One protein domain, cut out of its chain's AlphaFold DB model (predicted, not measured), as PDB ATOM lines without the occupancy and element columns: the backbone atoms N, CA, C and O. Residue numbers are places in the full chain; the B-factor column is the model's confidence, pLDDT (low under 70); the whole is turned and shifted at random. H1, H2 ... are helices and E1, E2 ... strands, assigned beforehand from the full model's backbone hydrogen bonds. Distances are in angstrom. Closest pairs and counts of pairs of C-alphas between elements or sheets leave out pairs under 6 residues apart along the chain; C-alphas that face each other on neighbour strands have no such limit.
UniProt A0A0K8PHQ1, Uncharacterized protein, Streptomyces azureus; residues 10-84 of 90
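AT A GLANCE: This is residues 10 to 84 of the 90 residues of an uncharacterized protein of Streptomyces azureus (UniProt A0A0K8PHQ1). A small three-stranded antiparallel sheet has the helix H2 packed over one face, while the short helix H1 is set off from the sheet. Residues 54 to 70 swing from the end of E3 past E1 to H2 as a long loop. The printed part has 75 residues, with H1, E1, E2, E3 and H2 along the chain and sheet order E1, E2, E3; the class is mixed, helices and strands, with 35 residues in named elements, under half. It is compact, with a radius of gyration of the C-alphas of 12.5 A and spans of 36 by 30 by 24 A.

HOW THE PARTS SIT: H1, residues 12 to 15, is not on the sheet of E1, residues 26 to 29, E2, residues 34 to 40, and E3, residues 47 to 53. H1 is apart from E2 and E3. The strands form a meander, each the antiparallel neighbour of the one before. E1 and E2 are a hairpin at 161 degrees, with N 28 and O 36 at 2.9 A, within hydrogen-bond range. E2 and E3 are a hairpin at 156 degrees, with N 37 and O 50 at 2.8 A. H2, residues 71 to 83, is on the sheet at a height of 8.7 A, making two layers, a helix on one face of a sheet. It lies over E2, with closest C-alphas Ala 38 and Leu 77, 6.2 A apart, and runs only just slantwise to the strands, 31 degrees from E2 on the local plane. Every O i to N i+4 pair of H2 is within hydrogen-bond range; H1 is too short for one.

IN THESE COORDINATES: H1 begins at C-alpha 12 (218.370, 208.294, 135.338) and measures 4.8 A. E1 measures 10.7 A, E2 20.0 A and E3 20.1 A. H2 measures 18.1 A and ends at C-alpha 83 (225.006, 197.565, 153.655).

THE WHOLE: The C-alphas farthest apart, of Arg 17 and Gly 31, are 35.6 A apart. The printed part has no cut. The link from E3 to H2 is long. Mean pLDDT of the printed part is 85.8; residues 16 to 18 and 84 are under 70.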
ATOM      1  N   THR A  10     220.704 202.259 132.634       90.19
ATOM      2  CA  THR A  10     220.415 203.571 132.037       90.19
ATOM      3  C   THR A  10     220.590 204.667 133.075       90.19
ATOM      4  O   THR A  10     220.014 204.593 134.149       90.19
ATOM      5  N   CYS A  11     221.353 205.711 132.746       90.12
ATOM      6  CA  CYS A  11     221.530 206.836 133.663       90.12
ATOM      7  C   CYS A  11     220.213 207.611 133.830       90.12
ATOM      8  O   CYS A  11     219.755 208.228 132.869       90.12
ATOM      9  N   GLU A  12     219.642 207.619 135.035       86.50
ATOM     10  CA  GLU A  12     218.370 208.294 135.338       86.50
ATOM     11  C   GLU A  12     218.453 209.819 135.159       86.50
ATOM     12  O   GLU A  12     217.563 210.419 134.560       86.50
ATOM     13  N   GLU A  13     219.577 210.432 135.540       84.81
ATOM     14  CA  GLU A  13     219.818 211.873 135.353       84.81
ATOM     15  C   GLU A  13     219.800 212.280 133.873       84.81
ATOM     16  O   GLU A  13     219.325 213.353 133.493       84.81
ATOM     17  N   CYS A  14     220.319 211.410 133.002       82.38
ATOM     18  CA  CYS A  14     220.295 211.638 131.565       82.38
ATOM     19  C   CYS A  14     219.013 211.139 130.913       82.38
ATOM     20  O   CYS A  14     218.689 211.637 129.841       82.38
ATOM     21  N   LEU A  15     218.273 210.210 131.523       72.56
ATOM     22  CA  LEU A  15     217.059 209.621 130.953       72.56
ATOM     23  C   LEU A  15     216.039 210.697 130.558       72.56
ATOM     24  O   LEU A  15     215.382 210.559 129.529       72.56
ATOM     25  N   ALA A  16     215.989 211.804 131.304       66.56
ATOM     26  CA  ALA A  16     215.155 212.965 130.997       66.56
ATOM     27  C   ALA A  16     215.529 213.701 129.687       66.56
ATOM     28  O   ALA A  16     214.736 214.496 129.190       66.56
ATOM     29  N   ARG A  17     216.727 213.479 129.128       62.16
ATOM     30  CA  ARG A  17     217.277 214.210 127.964       62.16
ATOM     31  C   ARG A  17     217.725 213.298 126.823       62.16
ATOM     32  O   ARG A  17     217.452 213.578 125.662       62.16
ATOM     33  N   ALA A  18     218.428 212.221 127.146       63.91
ATOM     34  CA  ALA A  18     218.941 211.230 126.215       63.91
ATOM     35  C   ALA A  18     219.074 209.895 126.950       63.91
ATOM     36  O   ALA A  18     219.801 209.798 127.942       63.91
ATOM     37  N   ARG A  19     218.394 208.855 126.451       70.88
ATOM     38  CA  ARG A  19     218.448 207.486 126.990       70.88
ATOM     39  C   ARG A  19     219.864 206.914 126.858       70.88
ATOM     40  O   ARG A  19     220.184 206.203 125.909       70.88
ATOM     41  N   THR A  20     220.719 207.267 127.810       84.12
ATOM     42  CA  THR A  20     222.143 206.944 127.804       84.12
ATOM     43  C   THR A  20     222.330 205.605 128.493       84.12
ATOM     44  O   THR A  20     222.219 205.510 129.715       84.12
ATOM     45  N   VAL A  21     222.575 204.570 127.691       88.62
ATOM     46  CA  VAL A  21     222.900 203.227 128.176       88.62
ATOM     47  C   VAL A  21     224.370 203.193 128.573       88.62
ATOM     48  O   VAL A  21     225.246 203.538 127.780       88.62
ATOM     49  N   VAL A  22     224.636 202.790 129.809       90.94
ATOM     50  CA  VAL A  22     225.948 202.836 130.449       90.94
ATOM     51  C   VAL A  22     226.361 201.428 130.848       90.94
ATOM     52  O   VAL A  22     225.602 200.674 131.454       90.94
ATOM     53  N   ARG A  23     227.593 201.064 130.487       91.81
ATOM     54  CA  ARG A  23     228.224 199.825 130.941       91.81
ATOM     55  C   ARG A  23     228.812 200.013 132.340       91.81
ATOM     56  O   ARG A  23     229.241 201.121 132.665       91.81
ATOM     57  N   PRO A  24     228.867 198.947 133.146       92.69
ATOM     58  CA  PRO A  24     229.454 199.023 134.470       92.69
ATOM     59  C   PRO A  24     230.940 199.360 134.353       92.69
ATOM     60  O   PRO A  24     231.668 198.758 133.561       92.69
ATOM     61  N   ALA A  25     231.380 200.332 135.142       91.94
ATOM     62  CA  ALA A  25     232.787 200.695 135.238       91.94
ATOM     63  C   ALA A  25     233.569 199.641 136.025       91.94
ATOM     64  O   ALA A  25     234.746 199.427 135.756       91.94
ATOM     65  N   MET A  26     232.912 199.003 136.995       93.06
ATOM     66  CA  MET A  26     233.446 197.899 137.783       93.06
ATOM     67  C   MET A  26     232.326 197.153 138.505       93.06
ATOM     68  O   MET A  26     231.223 197.678 138.640       93.06
ATOM     69  N   ALA A  27     232.610 195.958 139.009       93.25
ATOM     70  CA  ALA A  27     231.712 195.236 139.894       93.25
ATOM     71  C   ALA A  27     232.461 194.374 140.908       93.25
ATOM     72  O   ALA A  27     233.613 193.990 140.708       93.25
ATOM     73  N   LEU A  28     231.765 194.040 141.985       91.62
ATOM     74  CA  LEU A  28     232.215 193.112 143.010       91.62
ATOM     75  C   LEU A  28     231.104 192.096 143.300       91.62
ATOM     76  O   LEU A  28     229.927 192.438 143.166       91.62
ATOM     77  N   PRO A  29     231.451 190.860 143.694       89.12
ATOM     78  CA  PRO A  29     230.461 189.881 144.128       89.12
ATOM     79  C   PRO A  29     229.701 190.401 145.355       89.12
ATOM     80  O   PRO A  29     230.304 190.997 146.249       89.12
ATOM     81  N   ASP A  30     228.390 190.168 145.400       84.94
ATOM     82  CA  ASP A  30     227.545 190.562 146.540       84.94
ATOM     83  C   ASP A  30     227.588 189.543 147.696       84.94
ATOM     84  O   ASP A  30     227.132 189.834 148.795       84.94
ATOM     85  N   GLY A  31     228.171 188.361 147.458       78.38
ATOM     86  CA  GLY A  31     228.291 187.275 148.435       78.38
ATOM     87  C   GLY A  31     227.192 186.210 148.350       78.38
ATOM     88  O   GLY A  31     227.374 185.145 148.929       78.38
ATOM     89  N   ASP A  32     226.122 186.441 147.579       79.31
ATOM     90  CA  ASP A  32     224.953 185.547 147.453       79.31
ATOM     91  C   ASP A  32     224.782 185.011 146.013       79.31
ATOM     92  O   ASP A  32     223.701 184.658 145.551       79.31
ATOM     93  N   GLY A  33     225.879 184.978 145.248       78.94
ATOM     94  CA  GLY A  33     225.870 184.541 143.846       78.94
ATOM     95  C   GLY A  33     225.372 185.600 142.855       78.94
ATOM     96  O   GLY A  33     225.099 185.280 141.696       78.94
ATOM     97  N   GLY A  34     225.264 186.859 143.279       87.69
ATOM     98  CA  GLY A  34     225.088 188.032 142.436       87.69
ATOM     99  C   GLY A  34     226.346 188.901 142.369       87.69
ATOM    100  O   GLY A  34     227.447 188.539 142.795       87.69
ATOM    101  N   LEU A  35     226.173 190.085 141.792       91.19
ATOM    102  CA  LEU A  35     227.194 191.121 141.761       91.19
ATOM    103  C   LEU A  35     226.574 192.490 141.983       91.19
ATOM    104  O   LEU A  35     225.459 192.767 141.544       91.19
ATOM    105  N   ILE A  36     227.327 193.368 142.628       91.88
ATOM    106  CA  ILE A  36     227.039 194.794 142.657       91.88
ATOM    107  C   ILE A  36     227.958 195.446 141.645       91.88
ATOM    108  O   ILE A  36     229.178 195.330 141.729       91.88
ATOM    109  N   ALA A  37     227.366 196.123 140.674       93.12
ATOM    110  CA  ALA A  37     228.073 196.882 139.666       93.12
ATOM    111  C   ALA A  37     227.995 198.376 139.982       93.12
ATOM    112  O   ALA A  37     226.952 198.872 140.404       93.12
ATOM    113  N   ALA A  38     229.092 199.088 139.757       93.19
ATOM    114  CA  ALA A  38     229.182 200.533 139.852       93.19
ATOM    115  C   ALA A  38     229.282 201.150 138.454       93.19
ATOM    116  O   ALA A  38     229.997 200.657 137.576       93.19
ATOM    117  N   TYR A  39     228.577 202.256 138.262       92.62
ATOM    118  CA  TYR A  39     228.408 202.932 136.985       92.62
ATOM    119  C   TYR A  39     228.854 204.378 137.099       92.62
ATOM    120  O   TYR A  39     228.730 205.007 138.149       92.62
ATOM    121  N   ARG A  40     229.331 204.918 135.979       91.94
ATOM    122  CA  ARG A  40     229.586 206.344 135.809       91.94
ATOM    123  C   ARG A  40     229.072 206.764 134.445       91.94
ATOM    124  O   ARG A  40     229.539 206.257 133.427       91.94
ATOM    125  N   CYS A  41     228.115 207.681 134.416       91.25
ATOM    126  CA  CYS A  41     227.570 208.176 133.163       91.25
ATOM    127  C   CYS A  41     228.633 209.001 132.423       91.25
ATOM    128  O   CYS A  41     229.120 209.985 132.983       91.25
ATOM    129  N   PRO A  42     228.974 208.673 131.164       88.75
ATOM    130  CA  PRO A  42     229.950 209.451 130.405       88.75
ATOM    131  C   PRO A  42     229.422 210.835 129.994       88.75
ATOM    132  O   PRO A  42     230.218 211.707 129.668       88.75
ATOM    133  N   ALA A  43     228.099 211.048 130.010       89.25
ATOM    134  CA  ALA A  43     227.483 212.305 129.589       89.25
ATOM    135  C   ALA A  43     227.396 213.351 130.715       89.25
ATOM    136  O   ALA A  43     227.676 214.522 130.477       89.25
ATOM    137  N   CYS A  44     227.008 212.949 131.931       89.62
ATOM    138  CA  CYS A  44     226.824 213.870 133.063       89.62
ATOM    139  C   CYS A  44     227.755 213.603 134.252       89.62
ATOM    140  O   CYS A  44     227.770 214.381 135.200       89.62
ATOM    141  N   GLY A  45     228.514 212.503 134.241       89.06
ATOM    142  CA  GLY A  45     229.403 212.125 135.337       89.06
ATOM    143  C   GLY A  45     228.711 211.525 136.562       89.06
ATOM    144  O   GLY A  45     229.423 211.107 137.469       89.06
ATOM    145  N   HIS A  46     227.375 211.440 136.588       89.94
ATOM    146  CA  HIS A  46     226.626 210.826 137.687       89.94
ATOM    147  C   HIS A  46     227.081 209.383 137.932       89.94
ATOM    148  O   HIS A  46     227.318 208.634 136.978       89.94
ATOM    149  N   THR A  47     227.192 209.001 139.201       90.56
ATOM    150  CA  THR A  47     227.642 207.677 139.637       90.56
ATOM    151  C   THR A  47     226.565 206.987 140.453       90.56
ATOM    152  O   THR A  47     225.952 207.622 141.306       90.56
ATOM    153  N   TRP A  48     226.376 205.692 140.227       91.50
ATOM    154  CA  TRP A  48     225.415 204.881 140.972       91.50
ATOM    155  C   TRP A  48     225.851 203.416 141.010       91.50
ATOM    156  O   TRP A  48     226.799 203.013 140.329       91.50
ATOM    157  N   THR A  49     225.147 202.612 141.805       91.75
ATOM    158  CA  THR A  49     225.376 201.167 141.911       91.75
ATOM    159  C   THR A  49     224.087 200.387 141.685       91.75
ATOM    160  O   THR A  49     223.064 200.748 142.267       91.75
ATOM    161  N   CYS A  50     224.155 199.275 140.953       91.06
ATOM    162  CA  CYS A  50     223.039 198.344 140.767       91.06
ATOM    163  C   CYS A  50     223.451 196.913 141.116       91.06
ATOM    164  O   CYS A  50     224.561 196.480 140.805       91.06
ATOM    165  N   ALA A  51     222.538 196.179 141.751       90.56
ATOM    166  CA  ALA A  51     222.701 194.753 141.998       90.56
ATOM    167  C   ALA A  51     222.178 193.956 140.798       90.56
ATOM    168  O   ALA A  51     221.099 194.238 140.278       90.56
ATOM    169  N   TRP A  52     222.926 192.938 140.394       90.56
ATOM    170  CA  TRP A  52     222.590 192.050 139.294       90.56
ATOM    171  C   TRP A  52     222.691 190.601 139.735       90.56
ATOM    172  O   TRP A  52     223.598 190.208 140.468       90.56
ATOM    173  N   SER A  53     221.788 189.776 139.217       89.88
ATOM    174  CA  SER A  53     222.075 188.348 139.109       89.88
ATOM    175  C   SER A  53     223.162 188.139 138.057       89.88
ATOM    176  O   SER A  53     223.209 188.879 137.072       89.88
ATOM    177  N   VAL A  54     224.013 187.130 138.237       88.50
ATOM    178  CA  VAL A  54     225.023 186.776 137.232       88.50
ATOM    179  C   VAL A  54     224.327 186.440 135.911       88.50
ATOM    180  O   VAL A  54     223.436 185.595 135.848       88.50
ATOM    181  N   GLN A  55     224.724 187.136 134.852       86.81
ATOM    182  CA  GLN A  55     224.224 186.975 133.493       86.81
ATOM    183  C   GLN A  55     225.219 186.179 132.645       86.81
ATOM    184  O   GLN A  55     226.434 186.224 132.857       86.81
ATOM    185  N   ALA A  56     224.698 185.479 131.637       82.88
ATOM    186  CA  ALA A  56     225.523 184.847 130.617       82.88
ATOM    187  C   ALA A  56     226.181 185.929 129.744       82.88
ATOM    188  O   ALA A  56     225.491 186.694 129.071       82.88
ATOM    189  N   GLY A  57     227.511 186.017 129.774       83.06
ATOM    190  CA  GLY A  57     228.263 187.009 129.008       83.06
ATOM    191  C   GLY A  57     229.571 187.438 129.677       83.06
ATOM    192  O   GLY A  57     229.942 186.897 130.724       83.06
ATOM    193  N   PRO A  58     230.287 188.403 129.071       87.62
ATOM    194  CA  PRO A  58     231.486 188.979 129.664       87.62
ATOM    195  C   PRO A  58     231.163 189.597 131.024       87.62
ATOM    196  O   PRO A  58     230.234 190.397 131.153       87.62
ATOM    197  N   GLN A  59     231.944 189.215 132.032       89.19
ATOM    198  CA  GLN A  59     231.804 189.765 133.372       89.19
ATOM    199  C   GLN A  59     232.291 191.221 133.400       89.19
ATOM    200  O   GLN A  59     233.252 191.559 132.700       89.19
ATOM    201  N   PRO A  60     231.643 192.088 134.196       90.00
ATOM    202  CA  PRO A  60     232.147 193.427 134.456       90.00
ATOM    203  C   PRO A  60     233.563 193.369 135.050       90.00
ATOM    204  O   PRO A  60     233.896 192.419 135.764       90.00
ATOM    205  N   PRO A  61     234.407 194.376 134.778       90.75
ATOM    206  CA  PRO A  61     235.751 194.417 135.337       90.75
ATOM    207  C   PRO A  61     235.701 194.519 136.866       90.75
ATOM    208  O   PRO A  61     234.810 195.146 137.434       90.75
ATOM    209  N   THR A  62     236.673 193.929 137.553       89.31
ATOM    210  CA  THR A  62     236.847 194.153 138.992       89.31
ATOM    211  C   THR A  62     237.495 195.517 139.240       89.31
ATOM    212  O   THR A  62     238.239 195.998 138.379       89.31
ATOM    213  N   PRO A  63     237.274 196.147 140.408       86.19
ATOM    214  CA  PRO A  63     237.993 197.355 140.788       86.19
ATOM    215  C   PRO A  63     239.509 197.151 140.678       86.19
ATOM    216  O   PRO A  63     240.001 196.085 141.067       86.19
ATOM    217  N   PRO A  64     240.262 198.143 140.178       81.00
ATOM    218  CA  PRO A  64     241.718 198.077 140.192       81.00
ATOM    219  C   PRO A  64     242.236 198.001 141.636       81.00
ATOM    220  O   PRO A  64     241.615 198.529 142.560       81.00
ATOM    221  N   ALA A  65     243.397 197.366 141.823       79.50
ATOM    222  CA  ALA A  65     244.056 197.297 143.130       79.50
ATOM    223  C   ALA A  65     244.427 198.692 143.668       79.50
ATOM    224  O   ALA A  65     244.390 198.910 144.876       79.50
ATOM    225  N   ASP A  66     244.725 199.623 142.757       81.75
ATOM    226  CA  ASP A  66     245.064 201.016 143.035       81.75
ATOM    227  C   ASP A  66     244.080 201.943 142.284       81.75
ATOM    228  O   ASP A  66     244.227 202.168 141.080       81.75
ATOM    229  N   PRO A  67     242.992 202.405 142.931       78.81
ATOM    230  CA  PRO A  67     241.878 203.065 142.252       78.81
ATOM    231  C   PRO A  67     242.063 204.577 142.086       78.81
ATOM    232  O   PRO A  67     241.132 205.331 142.352       78.81
ATOM    233  N   VAL A  68     243.226 205.043 141.628       81.25
ATOM    234  CA  VAL A  68     243.506 206.484 141.457       81.25
ATOM    235  C   VAL A  68     242.430 207.152 140.590       81.25
ATOM    236  O   VAL A  68     242.235 206.788 139.430       81.25
ATOM    237  N   GLY A  69     241.706 208.125 141.157       79.81
ATOM    238  CA  GLY A  69     240.619 208.837 140.466       79.81
ATOM    239  C   GLY A  69     239.295 208.064 140.356       79.81
ATOM    240  O   GLY A  69     238.346 208.541 139.727       79.81
ATOM    241  N   LEU A  70     239.219 206.881 140.971       82.00
ATOM    242  CA  LEU A  70     238.031 206.034 141.111       82.00
ATOM    243  C   LEU A  70     237.754 205.669 142.580       82.00
ATOM    244  O   LEU A  70     236.855 204.873 142.847       82.00
ATOM    245  N   GLU A  71     238.504 206.244 143.524       87.62
ATOM    246  CA  GLU A  71     238.427 205.971 144.964       87.62
ATOM    247  C   GLU A  71     236.995 206.056 145.495       87.62
ATOM    248  O   GLU A  71     236.533 205.136 146.168       87.62
ATOM    249  N   ASP A  72     236.279 207.120 145.131       85.69
ATOM    250  CA  ASP A  72     234.895 207.343 145.547       85.69
ATOM    251  C   ASP A  72     233.954 206.246 145.025       85.69
ATOM    252  O   ASP A  72     233.156 205.689 145.777       85.69
ATOM    253  N   LEU A  73     234.114 205.842 143.763       83.50
ATOM    254  CA  LEU A  73     233.284 204.806 143.152       83.50
ATOM    255  C   LEU A  73     233.536 203.433 143.791       83.50
ATOM    256  O   LEU A  73     232.597 202.677 144.045       83.50
ATOM    257  N   VAL A  74     234.799 203.126 144.104       87.50
ATOM    258  CA  VAL A  74     235.172 201.908 144.838       87.50
ATOM    259  C   VAL A  74     234.633 201.945 146.266       87.50
ATOM    260  O   VAL A  74     234.143 200.925 146.757       87.50
ATOM    261  N   ALA A  75     234.696 203.096 146.938       87.50
ATOM    262  CA  ALA A  75     234.158 203.269 148.281       87.50
ATOM    263  C   ALA A  75     232.638 203.070 148.298       87.50
ATOM    264  O   ALA A  75     232.152 202.256 149.083       87.50
ATOM    265  N   GLN A  76     231.899 203.716 147.390       85.62
ATOM    266  CA  GLN A  76     230.455 203.523 147.227       85.62
ATOM    267  C   GLN A  76     230.110 202.053 146.989       85.62
ATOM    268  O   GLN A  76     229.207 201.514 147.628       85.62
ATOM    269  N   LEU A  77     230.868 201.377 146.119       86.94
ATOM    270  CA  LEU A  77     230.656 199.967 145.830       86.94
ATOM    271  C   LEU A  77     230.850 199.091 147.078       86.94
ATOM    272  O   LEU A  77     229.989 198.275 147.396       86.94
ATOM    273  N   ARG A  78     231.941 199.292 147.829       87.25
ATOM    274  CA  ARG A  78     232.215 198.556 149.076       87.25
ATOM    275  C   ARG A  78     231.177 198.832 150.160       87.25
ATOM    276  O   ARG A  78     230.736 197.896 150.821       87.25
ATOM    277  N   ILE A  79     230.763 200.092 150.323       87.81
ATOM    278  CA  ILE A  79     229.697 200.480 151.257       87.81
ATOM    279  C   ILE A  79     228.403 199.775 150.870       87.81
ATOM    280  O   ILE A  79     227.736 199.211 151.735       87.81
ATOM    281  N   ARG A  80     228.052 199.762 149.580       86.25
ATOM    282  CA  ARG A  80     226.840 199.098 149.110       86.25
ATOM    283  C   ARG A  80     226.860 197.613 149.450       86.25
ATOM    284  O   ARG A  80     225.890 197.153 150.029       86.25
ATOM    285  N   ILE A  81     227.959 196.907 149.181       84.75
ATOM    286  CA  ILE A  81     228.116 195.484 149.542       84.75
ATOM    287  C   ILE A  81     227.941 195.278 151.047       84.75
ATOM    288  O   ILE A  81     227.178 194.415 151.461       84.75
ATOM    289  N   ALA A  82     228.594 196.101 151.870       84.56
ATOM    290  CA  ALA A  82     228.524 195.982 153.324       84.56
ATOM    291  C   ALA A  82     227.136 196.308 153.911       84.56
ATOM    292  O   ALA A  82     226.836 195.905 155.032       84.56
ATOM    293  N   THR A  83     226.308 197.062 153.183       82.31
ATOM    294  CA  THR A  83     225.006 197.565 153.655       82.31
ATOM    295  C   THR A  83     223.810 196.928 152.957       82.31
ATOM    296  O   THR A  83     222.671 197.261 153.297       82.31
ATOM    297  N   GLN A  84     224.017 196.023 151.995       68.31
ATOM    298  CA  GLN A  84     222.897 195.304 151.397       68.31
ATOM    299  C   GLN A  84     222.253 194.400 152.458       68.31
ATOM    300  O   GLN A  84     222.958 193.623 153.106       68.31
TER     301      GLN A  84